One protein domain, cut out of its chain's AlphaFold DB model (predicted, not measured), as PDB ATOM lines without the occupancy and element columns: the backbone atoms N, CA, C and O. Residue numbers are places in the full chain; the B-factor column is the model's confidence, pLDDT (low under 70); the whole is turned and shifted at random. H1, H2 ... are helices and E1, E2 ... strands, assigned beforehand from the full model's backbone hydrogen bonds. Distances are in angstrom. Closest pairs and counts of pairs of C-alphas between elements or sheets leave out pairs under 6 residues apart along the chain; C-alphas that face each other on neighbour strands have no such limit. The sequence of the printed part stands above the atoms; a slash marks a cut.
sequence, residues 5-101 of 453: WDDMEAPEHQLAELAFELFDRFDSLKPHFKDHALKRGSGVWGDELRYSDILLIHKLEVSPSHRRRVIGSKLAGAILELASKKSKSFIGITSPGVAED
ATOM      1  N   TRP A   5     -11.727  67.997  93.599       71.31
ATOM      2  CA  TRP A   5     -12.991  67.783  94.299       71.31
ATOM      3  C   TRP A   5     -13.990  68.939  94.164       71.31
ATOM      4  O   TRP A   5     -15.167  68.659  93.952       71.31
ATOM      5  N   ASP A   6     -13.557  70.203  94.205       66.81
ATOM      6  CA  ASP A   6     -14.455  71.350  93.974       66.81
ATOM      7  C   ASP A   6     -15.024  71.334  92.544       66.81
ATOM      8  O   ASP A   6     -16.221  71.550  92.334       66.81
ATOM      9  N   ASP A   7     -14.173  71.008  91.565       69.06
ATOM     10  CA  ASP A   7     -14.553  70.852  90.157       69.06
ATOM     11  C   ASP A   7     -15.574  69.720  89.960       69.06
ATOM     12  O   ASP A   7     -16.388  69.776  89.037       69.06
ATOM     13  N   MET A   8     -15.551  68.699  90.824       71.88
ATOM     14  CA  MET A   8     -16.480  67.561  90.793       71.88
ATOM     15  C   MET A   8     -17.746  67.794  91.627       71.88
ATOM     16  O   MET A   8     -18.761  67.149  91.369       71.88
ATOM     17  N   GLU A   9     -17.725  68.718  92.593       67.75
ATOM     18  CA  GLU A   9     -18.891  69.095  93.403       67.75
ATOM     19  C   GLU A   9     -19.821  70.074  92.672       67.75
ATOM     20  O   GLU A   9     -21.043  69.977  92.797       67.75
ATOM     21  N   ALA A  10     -19.267  70.980  91.862       61.84
ATOM     22  CA  ALA A  10     -20.035  71.981  91.116       61.84
ATOM     23  C   ALA A  10     -21.045  71.428  90.073       61.84
ATOM     24  O   ALA A  10     -22.109  72.039  89.925       61.84
ATOM     25  N   PRO A  11     -20.768  70.337  89.324       62.72
ATOM     26  CA  PRO A  11     -21.641  69.895  88.236       62.72
ATOM     27  C   PRO A  11     -22.856  69.082  88.701       62.72
ATOM     28  O   PRO A  11     -23.966  69.338  88.233       62.72
ATOM     29  N   GLU A  12     -22.661  68.091  89.580       67.56
ATOM     30  CA  GLU A  12     -23.717  67.177  90.039       67.56
ATOM     31  C   GLU A  12     -23.287  66.424  91.314       67.56
ATOM     32  O   GLU A  12     -22.149  65.966  91.416       67.56
ATOM     33  N   HIS A  13     -24.192  66.236  92.283       67.62
ATOM     34  CA  HIS A  13     -23.867  65.600  93.572       67.62
ATOM     35  C   HIS A  13     -23.325  64.170  93.415       67.62
ATOM     36  O   HIS A  13     -22.385  63.776  94.101       67.62
ATOM     37  N   GLN A  14     -23.888  63.409  92.479       66.81
ATOM     38  CA  GLN A  14     -23.514  62.024  92.192       66.81
ATOM     39  C   GLN A  14     -22.118  61.919  91.563       66.81
ATOM     40  O   GLN A  14     -21.382  60.973  91.842       66.81
ATOM     41  N   LEU A  15     -21.728  62.900  90.743       70.62
ATOM     42  CA  LEU A  15     -20.369  62.986  90.208       70.62
ATOM     43  C   LEU A  15     -19.369  63.250  91.337       70.62
ATOM     44  O   LEU A  15     -18.328  62.597  91.403       70.62
ATOM     45  N   ALA A  16     -19.729  64.143  92.260       70.62
ATOM     46  CA  ALA A  16     -18.946  64.400  93.457       70.62
ATOM     47  C   ALA A  16     -18.772  63.114  94.276       70.62
ATOM     48  O   ALA A  16     -17.657  62.773  94.652       70.62
ATOM     49  N   GLU A  17     -19.850  62.362  94.528       71.81
ATOM     50  CA  GLU A  17     -19.788  61.090  95.263       71.81
ATOM     51  C   GLU A  17     -18.808  60.095  94.653       71.81
ATOM     52  O   GLU A  17     -17.950  59.586  95.373       71.81
ATOM     53  N   LEU A  18     -18.863  59.899  93.335       75.81
ATOM     54  CA  LEU A  18     -17.909  59.046  92.634       75.81
ATOM     55  C   LEU A  18     -16.471  59.563  92.781       75.81
ATOM     56  O   LEU A  18     -15.558  58.786  93.060       75.81
ATOM     57  N   ALA A  19     -16.264  60.872  92.610       77.44
ATOM     58  CA  ALA A  19     -14.947  61.490  92.704       77.44
ATOM     59  C   ALA A  19     -14.337  61.323  94.104       77.44
ATOM     60  O   ALA A  19     -13.183  60.915  94.237       77.44
ATOM     61  N   PHE A  20     -15.126  61.578  95.149       75.25
ATOM     62  CA  PHE A  20     -14.719  61.407  96.541       75.25
ATOM     63  C   PHE A  20     -14.525  59.940  96.923       75.25
ATOM     64  O   PHE A  20     -13.726  59.643  97.814       75.25
ATOM     65  N   GLU A  21     -15.261  59.016  96.308       77.44
ATOM     66  CA  GLU A  21     -15.135  57.587  96.571       77.44
ATOM     67  C   GLU A  21     -13.875  57.010  95.928       77.44
ATOM     68  O   GLU A  21     -13.071  56.403  96.638       77.44
ATOM     69  N   LEU A  22     -13.668  57.260  94.634       79.31
ATOM     70  CA  LEU A  22     -12.613  56.630  93.844       79.31
ATOM     71  C   LEU A  22     -11.256  57.322  93.970       79.31
ATOM     72  O   LEU A  22     -10.228  56.647  94.039       79.31
ATOM     73  N   PHE A  23     -11.232  58.652  94.021       83.94
ATOM     74  CA  PHE A  23     -10.002  59.431  93.914       83.94
ATOM     75  C   PHE A  23      -9.643  60.110  95.236       83.94
ATOM     76  O   PHE A  23     -10.498  60.402  96.077       83.94
ATOM     77  N   ASP A  24      -8.354  60.353  95.439       81.12
ATOM     78  CA  ASP A  24      -7.891  61.283  96.461       81.12
ATOM     79  C   ASP A  24      -8.119  62.748  96.031       81.12
ATOM     80  O   ASP A  24      -8.569  63.038  94.919       81.12
ATOM     81  N   ARG A  25      -7.805  63.699  96.922       77.81
ATOM     82  CA  ARG A  25      -7.977  65.143  96.658       77.81
ATOM     83  C   ARG A  25      -7.109  65.667  95.513       77.81
ATOM     84  O   ARG A  25      -7.263  66.811  95.088       77.81
ATOM     85  N   PHE A  26      -6.166  64.856  95.046       78.88
ATOM     86  CA  PHE A  26      -5.201  65.209  94.031       78.88
ATOM     87  C   PHE A  26      -5.326  64.330  92.791       78.88
ATOM     88  O   PHE A  26      -4.282  63.973  92.249       78.88
ATOM     89  N   ASP A  27      -6.555  63.998  92.377       77.62
ATOM     90  CA  ASP A  27      -6.897  63.296  91.128       77.62
ATOM     91  C   ASP A  27      -6.363  61.862  90.977       77.62
ATOM     92  O   ASP A  27      -6.503  61.248  89.919       77.62
ATOM     93  N   SER A  28      -5.795  61.280  92.033       82.69
ATOM     94  CA  SER A  28      -5.191  59.949  91.961       82.69
ATOM     95  C   SER A  28      -6.157  58.879  92.462       82.69
ATOM     96  O   SER A  28      -6.714  58.992  93.554       82.69
ATOM     97  N   LEU A  29      -6.347  57.811  91.673       83.69
ATOM     98  CA  LEU A  29      -7.149  56.653  92.084       83.69
ATOM     99  C   LEU A  29      -6.585  56.079  93.393       83.69
ATOM    100  O   LEU A  29      -5.381  55.808  93.484       83.69
ATOM    101  N   LYS A  30      -7.453  55.875  94.390       84.00
ATOM    102  CA  LYS A  30      -7.037  55.391  95.710       84.00
ATOM    103  C   LYS A  30      -6.383  54.004  95.612       84.00
ATOM    104  O   LYS A  30      -6.887  53.148  94.884       84.00
ATOM    105  N   PRO A  31      -5.317  53.729  96.392       82.69
ATOM    106  CA  PRO A  31      -4.545  52.487  96.276       82.69
ATOM    107  C   PRO A  31      -5.363  51.199  96.421       82.69
ATOM    108  O   PRO A  31      -5.100  50.217  95.739       82.69
ATOM    109  N   HIS A  32      -6.410  51.190  97.253       80.31
ATOM    110  CA  HIS A  32      -7.232  49.990  97.428       80.31
ATOM    111  C   HIS A  32      -7.999  49.582  96.160       80.31
ATOM    112  O   HIS A  32      -8.340  48.414  96.022       80.31
ATOM    113  N   PHE A  33      -8.227  50.485  95.205       81.12
ATOM    114  CA  PHE A  33      -8.796  50.117  93.903       81.12
ATOM    115  C   PHE A  33      -7.759  49.567  92.916       81.12
ATOM    116  O   PHE A  33      -8.133  49.110  91.843       81.12
ATOM    117  N   LYS A  34      -6.472  49.586  93.275       81.06
ATOM    118  CA  LYS A  34      -5.374  49.020  92.478       81.06
ATOM    119  C   LYS A  34      -4.896  47.696  93.072       81.06
ATOM    120  O   LYS A  34      -4.773  46.693  92.372       81.06
ATOM    121  N   ASP A  35      -4.709  47.675  94.390       81.62
ATOM    122  CA  ASP A  35      -3.936  46.624  95.054       81.62
ATOM    123  C   ASP A  35      -4.783  45.664  95.902       81.62
ATOM    124  O   ASP A  35      -4.385  44.518  96.120       81.62
ATOM    125  N   HIS A  36      -5.955  46.093  96.387       81.75
ATOM    126  CA  HIS A  36      -6.747  45.299  97.332       81.75
ATOM    127  C   HIS A  36      -7.337  44.052  96.672       81.75
ATOM    128  O   HIS A  36      -7.947  44.142  95.606       81.75
ATOM    129  N   ALA A  37      -7.251  42.907  97.352       76.31
ATOM    130  CA  ALA A  37      -7.655  41.608  96.810       76.31
ATOM    131  C   ALA A  37      -9.107  41.572  96.300       76.31
ATOM    132  O   ALA A  37      -9.364  40.946  95.276       76.31
ATOM    133  N   LEU A  38     -10.025  42.265  96.985       73.69
ATOM    134  CA  LEU A  38     -11.447  42.316  96.621       73.69
ATOM    135  C   LEU A  38     -11.833  43.597  95.868       73.69
ATOM    136  O   LEU A  38     -12.670  43.569  94.977       73.69
ATOM    137  N   LYS A  39     -11.232  44.742  96.214       75.56
ATOM    138  CA  LYS A  39     -11.726  46.063  95.772       75.56
ATOM    139  C   LYS A  39     -11.131  46.511  94.446       75.56
ATOM    140  O   LYS A  39     -11.698  47.383  93.797       75.56
ATOM    141  N   ARG A  40     -10.025  45.899  94.015       76.06
ATOM    142  CA  ARG A  40      -9.453  46.151  92.688       76.06
ATOM    143  C   ARG A  40     -10.315  45.607  91.544       76.06
ATOM    144  O   ARG A  40     -10.034  45.895  90.384       76.06
ATOM    145  N   GLY A  41     -11.332  44.794  91.853       74.44
ATOM    146  CA  GLY A  41     -12.135  44.092  90.856       74.44
ATOM    147  C   GLY A  41     -11.243  43.281  89.915       74.44
ATOM    148  O   GLY A  41     -10.398  42.505  90.364       74.44
ATOM    149  N   SER A  42     -11.374  43.523  88.610       69.62
ATOM    150  CA  SER A  42     -10.541  42.895  87.576       69.62
ATOM    151  C   SER A  42      -9.064  43.309  87.607       69.62
ATOM    152  O   SER A  42      -8.251  42.694  86.918       69.62
ATOM    153  N   GLY A  43      -8.699  44.352  88.362       72.19
ATOM    154  CA  GLY A  43      -7.337  44.889  88.418       72.19
ATOM    155  C   GLY A  43      -6.889  45.581  87.127       72.19
ATOM    156  O   GLY A  43      -5.700  45.815  86.942       72.19
ATOM    157  N   VAL A  44      -7.824  45.883  86.220       72.75
ATOM    158  CA  VAL A  44      -7.539  46.565  84.945       72.75
ATOM    159  C   VAL A  44      -7.215  48.046  85.156       72.75
ATOM    160  O   VAL A  44      -6.554  48.642  84.310       72.75
ATOM    161  N   TRP A  45      -7.666  48.622  86.274       73.25
ATOM    162  CA  TRP A  45      -7.540  50.046  86.561       73.25
ATOM    163  C   TRP A  45      -6.266  50.379  87.349       73.25
ATOM    164  O   TRP A  45      -5.972  49.764  88.373       73.25
ATOM    165  N   GLY A  46      -5.543  51.394  86.888       74.31
ATOM    166  CA  GLY A  46      -4.291  51.894  87.441       74.31
ATOM    167  C   GLY A  46      -4.187  53.421  87.358       74.31
ATOM    168  O   GLY A  46      -5.131  54.152  87.663       74.31
ATOM    169  N   ASP A  47      -3.003  53.928  87.015       75.94
ATOM    170  CA  ASP A  47      -2.735  55.372  86.952       75.94
ATOM    171  C   ASP A  47      -3.331  56.053  85.707       75.94
ATOM    172  O   ASP A  47      -3.380  57.278  85.638       75.94
ATOM    173  N   GLU A  48      -3.834  55.303  84.724       76.62
ATOM    174  CA  GLU A  48      -4.426  55.849  83.498       76.62
ATOM    175  C   GLU A  48      -5.707  56.666  83.735       76.62
ATOM    176  O   GLU A  48      -5.992  57.586  82.961       76.62
ATOM    177  N   LEU A  49      -6.430  56.398  84.830       77.81
ATOM    178  CA  LEU A  49      -7.589  57.186  85.274       77.81
ATOM    179  C   LEU A  49      -7.225  58.617  85.684       77.81
ATOM    180  O   LEU A  49      -8.088  59.487  85.682       77.81
ATOM    181  N   ARG A  50      -5.953  58.872  86.000       72.69
ATOM    182  CA  ARG A  50      -5.453  60.203  86.357       72.69
ATOM    183  C   ARG A  50      -5.295  61.126  85.147       72.69
ATOM    184  O   ARG A  50      -5.369  62.343  85.269       72.69
ATOM    185  N   TYR A  51      -5.021  60.547  83.979       73.62
ATOM    186  CA  TYR A  51      -4.613  61.290  82.780       73.62
ATOM    187  C   TYR A  51      -5.672  61.295  81.672       73.62
ATOM    188  O   TYR A  51      -5.476  61.953  80.650       73.62
ATOM    189  N   SER A  52      -6.760  60.546  81.849       73.44
ATOM    190  CA  SER A  52      -7.806  60.361  80.841       73.44
ATOM    191  C   SER A  52      -9.088  61.083  81.238       73.44
ATOM    192  O   SER A  52      -9.423  61.153  82.418       73.44
ATOM    193  N   ASP A  53      -9.851  61.552  80.250       80.25
ATOM    194  CA  ASP A  53     -11.193  62.073  80.514       80.25
ATOM    195  C   ASP A  53     -12.109  60.947  81.024       80.25
ATOM    196  O   ASP A  53     -11.973  59.789  80.622       80.25
ATOM    197  N   ILE A  54     -13.078  61.274  81.878       79.06
ATOM    198  CA  ILE A  54     -14.023  60.298  82.435       79.06
ATOM    199  C   ILE A  54     -15.411  60.524  81.832       79.06
ATOM    200  O   ILE A  54     -15.943  61.633  81.849       79.06
ATOM    201  N   LEU A  55     -16.022  59.451  81.327       81.75
ATOM    202  CA  LEU A  55     -17.431  59.407  80.946       81.75
ATOM    203  C   LEU A  55     -18.214  58.631  82.004       81.75
ATOM    204  O   LEU A  55     -18.149  57.403  82.048       81.75
ATOM    205  N   LEU A  56     -18.996  59.339  82.813       78.81
ATOM    206  CA  LEU A  56     -19.878  58.722  83.798       78.81
ATOM    207  C   LEU A  56     -21.266  58.454  83.204       78.81
ATOM    208  O   LEU A  56     -21.964  59.378  82.784       78.81
ATOM    209  N   ILE A  57     -21.688  57.191  83.208       77.69
ATOM    210  CA  ILE A  57     -23.069  56.784  82.934       77.69
ATOM    211  C   ILE A  57     -23.716  56.435  84.272       77.69
ATOM    212  O   ILE A  57     -23.552  55.332  84.788       77.69
ATOM    213  N   HIS A  58     -24.443  57.396  84.838       70.06
ATOM    214  CA  HIS A  58     -25.082  57.223  86.142       70.06
ATOM    215  C   HIS A  58     -26.292  56.284  86.080       70.06
ATOM    216  O   HIS A  58     -26.416  55.350  86.863       70.06
ATOM    217  N   LYS A  59     -27.200  56.505  85.127       74.00
ATOM    218  CA  LYS A  59     -28.403  55.687  84.998       74.00
ATOM    219  C   LYS A  59     -28.755  55.478  83.539       74.00
ATOM    220  O   LYS A  59     -28.798  56.422  82.751       74.00
ATOM    221  N   LEU A  60     -29.049  54.231  83.200       76.19
ATOM    222  CA  LEU A  60     -29.574  53.848  81.901       76.19
ATOM    223  C   LEU A  60     -30.730  52.882  82.136       76.19
ATOM    224  O   LEU A  60     -30.509  51.747  82.530       76.19
ATOM    225  N   GLU A  61     -31.955  53.363  81.932       74.75
ATOM    226  CA  GLU A  61     -33.177  52.607  82.218       74.75
ATOM    227  C   GLU A  61     -33.933  52.309  80.923       74.75
ATOM    228  O   GLU A  61     -34.180  53.206  80.106       74.75
ATOM    229  N   VAL A  62     -34.321  51.048  80.729       73.50
ATOM    230  CA  VAL A  62     -35.180  50.630  79.619       73.50
ATOM    231  C   VAL A  62     -36.510  50.154  80.177       73.50
ATOM    232  O   VAL A  62     -36.596  49.107  80.819       73.50
ATOM    233  N   SER A  63     -37.583  50.877  79.838       74.69
ATOM    234  CA  SER A  63     -38.935  50.547  80.294       74.69
ATOM    235  C   SER A  63     -39.244  49.049  80.127       74.69
ATOM    236  O   SER A  63     -38.964  48.502  79.053       74.69
ATOM    237  N   PRO A  64     -39.878  48.384  81.116       72.62
ATOM    238  CA  PRO A  64     -40.074  46.930  81.121       72.62
ATOM    239  C   PRO A  64     -40.657  46.351  79.825       72.62
ATOM    240  O   PRO A  64     -40.216  45.310  79.344       72.62
ATOM    241  N   SER A  65     -41.592  47.071  79.201       77.12
ATOM    242  CA  SER A  65     -42.238  46.706  77.931       77.12
ATOM    243  C   SER A  65     -41.295  46.652  76.717       77.12
ATOM    244  O   SER A  65     -41.636  46.064  75.688       77.12
ATOM    245  N   HIS A  66     -40.111  47.249  76.829       71.75
ATOM    246  CA  HIS A  66     -39.111  47.398  75.774       71.75
ATOM    247  C   HIS A  66     -37.794  46.662  76.086       71.75
ATOM    248  O   HIS A  66     -36.872  46.670  75.264       71.75
ATOM    249  N   ARG A  67     -37.701  45.978  77.236       70.00
ATOM    250  CA  ARG A  67     -36.536  45.162  77.614       70.00
ATOM    251  C   ARG A  67     -36.346  43.969  76.662       70.00
ATOM    252  O   ARG A  67     -37.250  43.581  75.922       70.00
ATOM    253  N   ARG A  68     -35.134  43.394  76.653       68.31
ATOM    254  CA  ARG A  68     -34.700  42.281  75.768       68.31
ATOM    255  C   ARG A  68     -34.743  42.572  74.259       68.31
ATOM    256  O   ARG A  68     -34.732  41.658  73.443       68.31
ATOM    257  N   ARG A  69     -34.748  43.852  73.872       78.94
ATOM    258  CA  ARG A  69     -34.692  44.305  72.465       78.94
ATOM    259  C   ARG A  69     -33.375  44.998  72.095       78.94
ATOM    260  O   ARG A  69     -33.318  45.721  71.104       78.94
ATOM    261  N   VAL A  70     -32.324  44.811  72.903       75.50
ATOM    262  CA  VAL A  70     -30.977  45.400  72.707       75.50
ATOM    263  C   VAL A  70     -30.973  46.944  72.740       75.50
ATOM    264  O   VAL A  70     -30.008  47.594  72.350       75.50
ATOM    265  N   ILE A  71     -32.055  47.568  73.218       78.19
ATOM    266  CA  ILE A  71     -32.198  49.031  73.263       78.19
ATOM    267  C   ILE A  71     -31.165  49.648  74.208       78.19
ATOM    268  O   ILE A  71     -30.523  50.623  73.833       78.19
ATOM    269  N   GLY A  72     -30.945  49.043  75.381       73.00
ATOM    270  CA  GLY A  72     -29.962  49.536  76.347       73.00
ATOM    271  C   GLY A  72     -28.540  49.558  75.781       73.00
ATOM    272  O   GLY A  72     -27.866  50.580  75.839       73.00
ATOM    273  N   SER A  73     -28.121  48.482  75.109       73.56
ATOM    274  CA  SER A  73     -26.812  48.417  74.445       73.56
ATOM    275  C   SER A  73     -26.678  49.440  73.312       73.56
ATOM    276  O   SER A  73     -25.616  50.031  73.144       73.56
ATOM    277  N   LYS A  74     -27.752  49.691  72.546       80.06
ATOM    278  CA  LYS A  74     -27.759  50.741  71.513       80.06
ATOM    279  C   LYS A  74     -27.635  52.140  72.114       80.06
ATOM    280  O   LYS A  74     -26.916  52.963  71.558       80.06
ATOM    281  N   LEU A  75     -28.308  52.400  73.236       82.50
ATOM    282  CA  LEU A  75     -28.203  53.665  73.968       82.50
ATOM    283  C   LEU A  75     -26.785  53.875  74.504       82.50
ATOM    284  O   LEU A  75     -26.197  54.917  74.242       82.50
ATOM    285  N   ALA A  76     -26.209  52.869  75.168       81.38
ATOM    286  CA  ALA A  76     -24.828  52.923  75.643       81.38
ATOM    287  C   ALA A  76     -23.841  53.161  74.485       81.38
ATOM    288  O   ALA A  76     -22.998  54.049  74.568       81.38
ATOM    289  N   GLY A  77     -23.999  52.448  73.363       83.31
ATOM    290  CA  GLY A  77     -23.181  52.652  72.164       83.31
ATOM    291  C   GLY A  77     -23.280  54.072  71.596       83.31
ATOM    292  O   GLY A  77     -22.261  54.674  71.266       83.31
ATOM    293  N   ALA A  78     -24.486  54.643  71.543       87.50
ATOM    294  CA  ALA A  78     -24.687  56.022  71.101       87.50
ATOM    295  C   ALA A  78     -24.042  57.040  72.058       87.50
ATOM    296  O   ALA A  78     -23.446  58.017  71.606       87.50
ATOM    297  N   ILE A  79     -24.123  56.807  73.372       87.38
ATOM    298  CA  ILE A  79     -23.462  57.639  74.388       87.38
ATOM    299  C   ILE A  79     -21.938  57.610  74.196       87.38
ATOM    300  O   ILE A  79     -21.310  58.669  74.155       87.38
ATOM    301  N   LEU A  80     -21.351  56.426  73.996       86.06
ATOM    302  CA  LEU A  80     -19.915  56.266  73.734       86.06
ATOM    303  C   LEU A  80     -19.477  56.979  72.443       86.06
ATOM    304  O   LEU A  80     -18.431  57.627  72.419       86.06
ATOM    305  N   GLU A  81     -20.284  56.918  71.382       88.94
ATOM    306  CA  GLU A  81     -20.011  57.631  70.126       88.94
ATOM    307  C   GLU A  81     -20.093  59.160  70.288       88.94
ATOM    308  O   GLU A  81     -19.361  59.914  69.646       88.94
ATOM    309  N   LEU A  82     -20.988  59.653  71.143       89.31
ATOM    310  CA  LEU A  82     -21.066  61.080  71.451       89.31
ATOM    311  C   LEU A  82     -19.872  61.542  72.289       89.31
ATOM    312  O   LEU A  82     -19.348  62.631  72.048       89.31
ATOM    313  N   ALA A  83     -19.424  60.721  73.237       87.50
ATOM    314  CA  ALA A  83     -18.246  61.006  74.045       87.50
ATOM    315  C   ALA A  83     -16.969  61.058  73.193       87.50
ATOM    316  O   ALA A  83     -16.194  62.006  73.322       87.50
ATOM    317  N   SER A  84     -16.799  60.135  72.239       86.50
ATOM    318  CA  SER A  84     -15.623  60.105  71.348       86.50
ATOM    319  C   SER A  84     -15.522  61.306  70.404       86.50
ATOM    320  O   SER A  84     -14.441  61.637  69.919       86.50
ATOM    321  N   LYS A  85     -16.635  62.008  70.155       90.69
ATOM    322  CA  LYS A  85     -16.638  63.278  69.410       90.69
ATOM    323  C   LYS A  85     -16.143  64.457  70.251       90.69
ATOM    324  O   LYS A  85     -15.712  65.456  69.680       90.69
ATOM    325  N   LYS A  86     -16.234  64.367  71.582       86.19
ATOM    326  CA  LYS A  86     -15.814  65.421  72.518       86.19
ATOM    327  C   LYS A  86     -14.403  65.206  73.047       86.19
ATOM    328  O   LYS A  86     -13.681  66.181  73.220       86.19
ATOM    329  N   SER A  87     -14.018  63.954  73.270       83.81
ATOM    330  CA  SER A  87     -12.701  63.590  73.775       83.81
ATOM    331  C   SER A  87     -12.035  62.544  72.893       83.81
ATOM    332  O   SER A  87     -12.666  61.588  72.443       83.81
ATOM    333  N   LYS A  88     -10.729  62.723  72.665       78.56
ATOM    334  CA  LYS A  88      -9.902  61.779  71.901       78.56
ATOM    335  C   LYS A  88      -9.672  60.463  72.649       78.56
ATOM    336  O   LYS A  88      -9.398  59.462  71.997       78.56
ATOM    337  N   SER A  89      -9.736  60.481  73.980       81.00
ATOM    338  CA  SER A  89      -9.516  59.319  74.842       81.00
ATOM    339  C   SER A  89     -10.252  59.527  76.156       81.00
ATOM    340  O   SER A  89     -10.005  60.514  76.842       81.00
ATOM    341  N   PHE A  90     -11.134  58.596  76.507       82.12
ATOM    342  CA  PHE A  90     -11.881  58.643  77.757       82.12
ATOM    343  C   PHE A  90     -12.078  57.242  78.336       82.12
ATOM    344  O   PHE A  90     -12.063  56.249  77.605       82.12
ATOM    345  N   ILE A  91     -12.311  57.180  79.644       78.62
ATOM    346  CA  ILE A  91     -12.649  55.964  80.380       78.62
ATOM    347  C   ILE A  91     -14.125  56.028  80.777       78.62
ATOM    348  O   ILE A  91     -14.584  57.010  81.357       78.62
ATOM    349  N   GLY A  92     -14.885  54.992  80.421       77.81
ATOM    350  CA  GLY A  92     -16.299  54.872  80.772       77.81
ATOM    351  C   GLY A  92     -16.481  54.233  82.146       77.81
ATOM    352  O   GLY A  92     -16.001  53.124  82.360       77.81
ATOM    353  N   ILE A  93     -17.202  54.904  83.044       77.12
ATOM    354  CA  ILE A  93     -17.541  54.412  84.386       77.12
ATOM    355  C   ILE A  93     -19.066  54.362  84.529       77.12
ATOM    356  O   ILE A  93     -19.767  55.288  84.118       77.12
ATOM    357  N   THR A  94     -19.589  53.291  85.124       69.62
ATOM    358  CA  THR A  94     -21.008  53.146  85.490       69.62
ATOM    359  C   THR A  94     -21.140  53.090  87.008       69.62
ATOM    360  O   THR A  94     -20.391  52.350  87.644       69.62
ATOM    361  N   SER A  95     -22.073  53.849  87.592       63.22
ATOM    362  CA  SER A  95     -22.316  53.840  89.041       63.22
ATOM    363  C   SER A  95     -23.815  53.870  89.367       63.22
ATOM    364  O   SER A  95     -24.481  54.804  88.904       63.22
ATOM    365  N   PRO A  96     -24.334  52.930  90.187       54.28
ATOM    366  CA  PRO A  96     -23.611  51.813  90.814       54.28
ATOM    367  C   PRO A  96     -23.149  50.754  89.794       54.28
ATOM    368  O   PRO A  96     -23.639  50.705  88.666       54.28
ATOM    369  N   GLY A  97     -22.162  49.929  90.178       47.84
ATOM    370  CA  GLY A  97     -21.514  48.916  89.316       47.84
ATOM    371  C   GLY A  97     -22.467  47.877  88.707       47.84
ATOM    372  O   GLY A  97     -22.106  47.158  87.781       47.84
ATOM    373  N   VAL A  98     -23.714  47.872  89.169       44.03
ATOM    374  CA  VAL A  98     -24.853  47.215  88.548       44.03
ATOM    375  C   VAL A  98     -25.925  48.286  88.403       44.03
ATOM    376  O   VAL A  98     -26.283  48.921  89.391       44.03
ATOM    377  N   ALA A  99     -26.442  48.503  87.193       38.16
ATOM    378  CA  ALA A  99     -27.667  49.271  87.017       38.16
ATOM    379  C   ALA A  99     -28.739  48.669  87.941       38.16
ATOM    380  O   ALA A  99     -29.157  47.531  87.709       38.16
ATOM    381  N   GLU A 100     -29.107  49.392  89.004       34.03
ATOM    382  CA  GLU A 100     -30.089  48.941  89.991       34.03
ATOM    383  C   GLU A 100     -31.323  48.377  89.258       34.03
ATOM    384  O   GLU A 100     -31.920  49.029  88.401       34.03
ATOM    385  N   ASP A 101     -31.638  47.115  89.561       36.09
ATOM    386  CA  ASP A 101     -32.847  46.376  89.176       36.09
ATOM    387  C   ASP A 101     -33.109  46.013  87.696       36.09
ATOM    388  O   ASP A 101     -34.203  45.531  87.376       36.09
TER     389      ASP A 101
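AT A GLANCE: This is residues 5 to 101 of the 453 residues of an uncharacterized protein of Aspergillus arachidicola (UniProt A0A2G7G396). Two short parallel strands, E1 and E2, lie side by side in the middle, with the long helix H5 along one side of them and the short helices H1 and H2 on the other side, loosely placed and near E1 through H2. At one end sit the small helices H3 and H4 with their loops; at the other, a long loop runs out from E1 and H5 comes back from it, and residues 64 to 69 of that loop stick out. The printed part has 97 residues, with five named helices and two named strands in the order H1, H2, H3, H4, E1, H5, E2, and its class is mixed, helices and strands. It is only just compact, close to loose, with a radius of gyration of the C-alphas of 15.0 A, and spans 43 by 32 by 25 A.

IN THESE COORDINATES: H1 is residues 5 to 9, 6.1 A long, beginning at C-alpha 5 at (-12.991, 67.783, 94.299). H2, residues 13 to 22, is 14.4 A long. H3, residues 32 to 35, and H4, residues 47 to 50, measure 5.3 A and 5.6 A. E1, residues 53 to 57, is 13.2 A long. H5, residues 71 to 86, is the longest helix at 23.2 A and begins at C-alpha 71 at (-32.198, 49.031, 73.263). E2, residues 90 to 94, is 13.2 A long and ends at C-alpha 94 at (-21.008, 53.146, 85.490).

HOW THE PARTS SIT: E1 and E2 are parallel neighbours at 26 degrees; N 55 and O 91 are within hydrogen-bond range at 2.8 A, as are N 57 and O 93 at 2.9 A. E1, H5 and E2 form a strand-helix-strand unit, two parallel neighbour strands with a helix between them along the chain, and its crossover is right-handed. The closest C-alphas of H5 and E1 are those of Ala 83 and Leu 55, 7.1 A apart. Those of H5 and E2 are Ser 84 and Phe 90, 7.6 A apart. The closest C-alphas of H2 and E1 are those of Leu 15 and Leu 56, at 7.7 A. H1 and H2 touch, with the C-alphas of Glu 9 and Ala 16 closest at 4.7 A. H2 and H3 are close but not clearly touching, with Leu 22 and Phe 33 the closest C-alphas at 7.5 A. The closest C-alphas of H4 and E2 are those of Leu 49 and Ile 91, at 7.1 A. H3 and H4 are apart, and so are H2 and H5. Every O i to N i+4 pair is within hydrogen-bond range in H1 and H2, and 11 of 12 are in H5; H3 and H4 are too short for such a pair.

THE WHOLE: The two C-alphas farthest apart, those of Phe 26 and Ser 65, are 44.4 A apart. The printed part has no cut. The links from H3 to H4, 11 residues, and from E1 to H5, 13 residues, are long. The mean pLDDT of the printed part is 74.7; 18 residues are under 70, namely 6 to 7, 9 to 14, 42, 68 and 94 to 101.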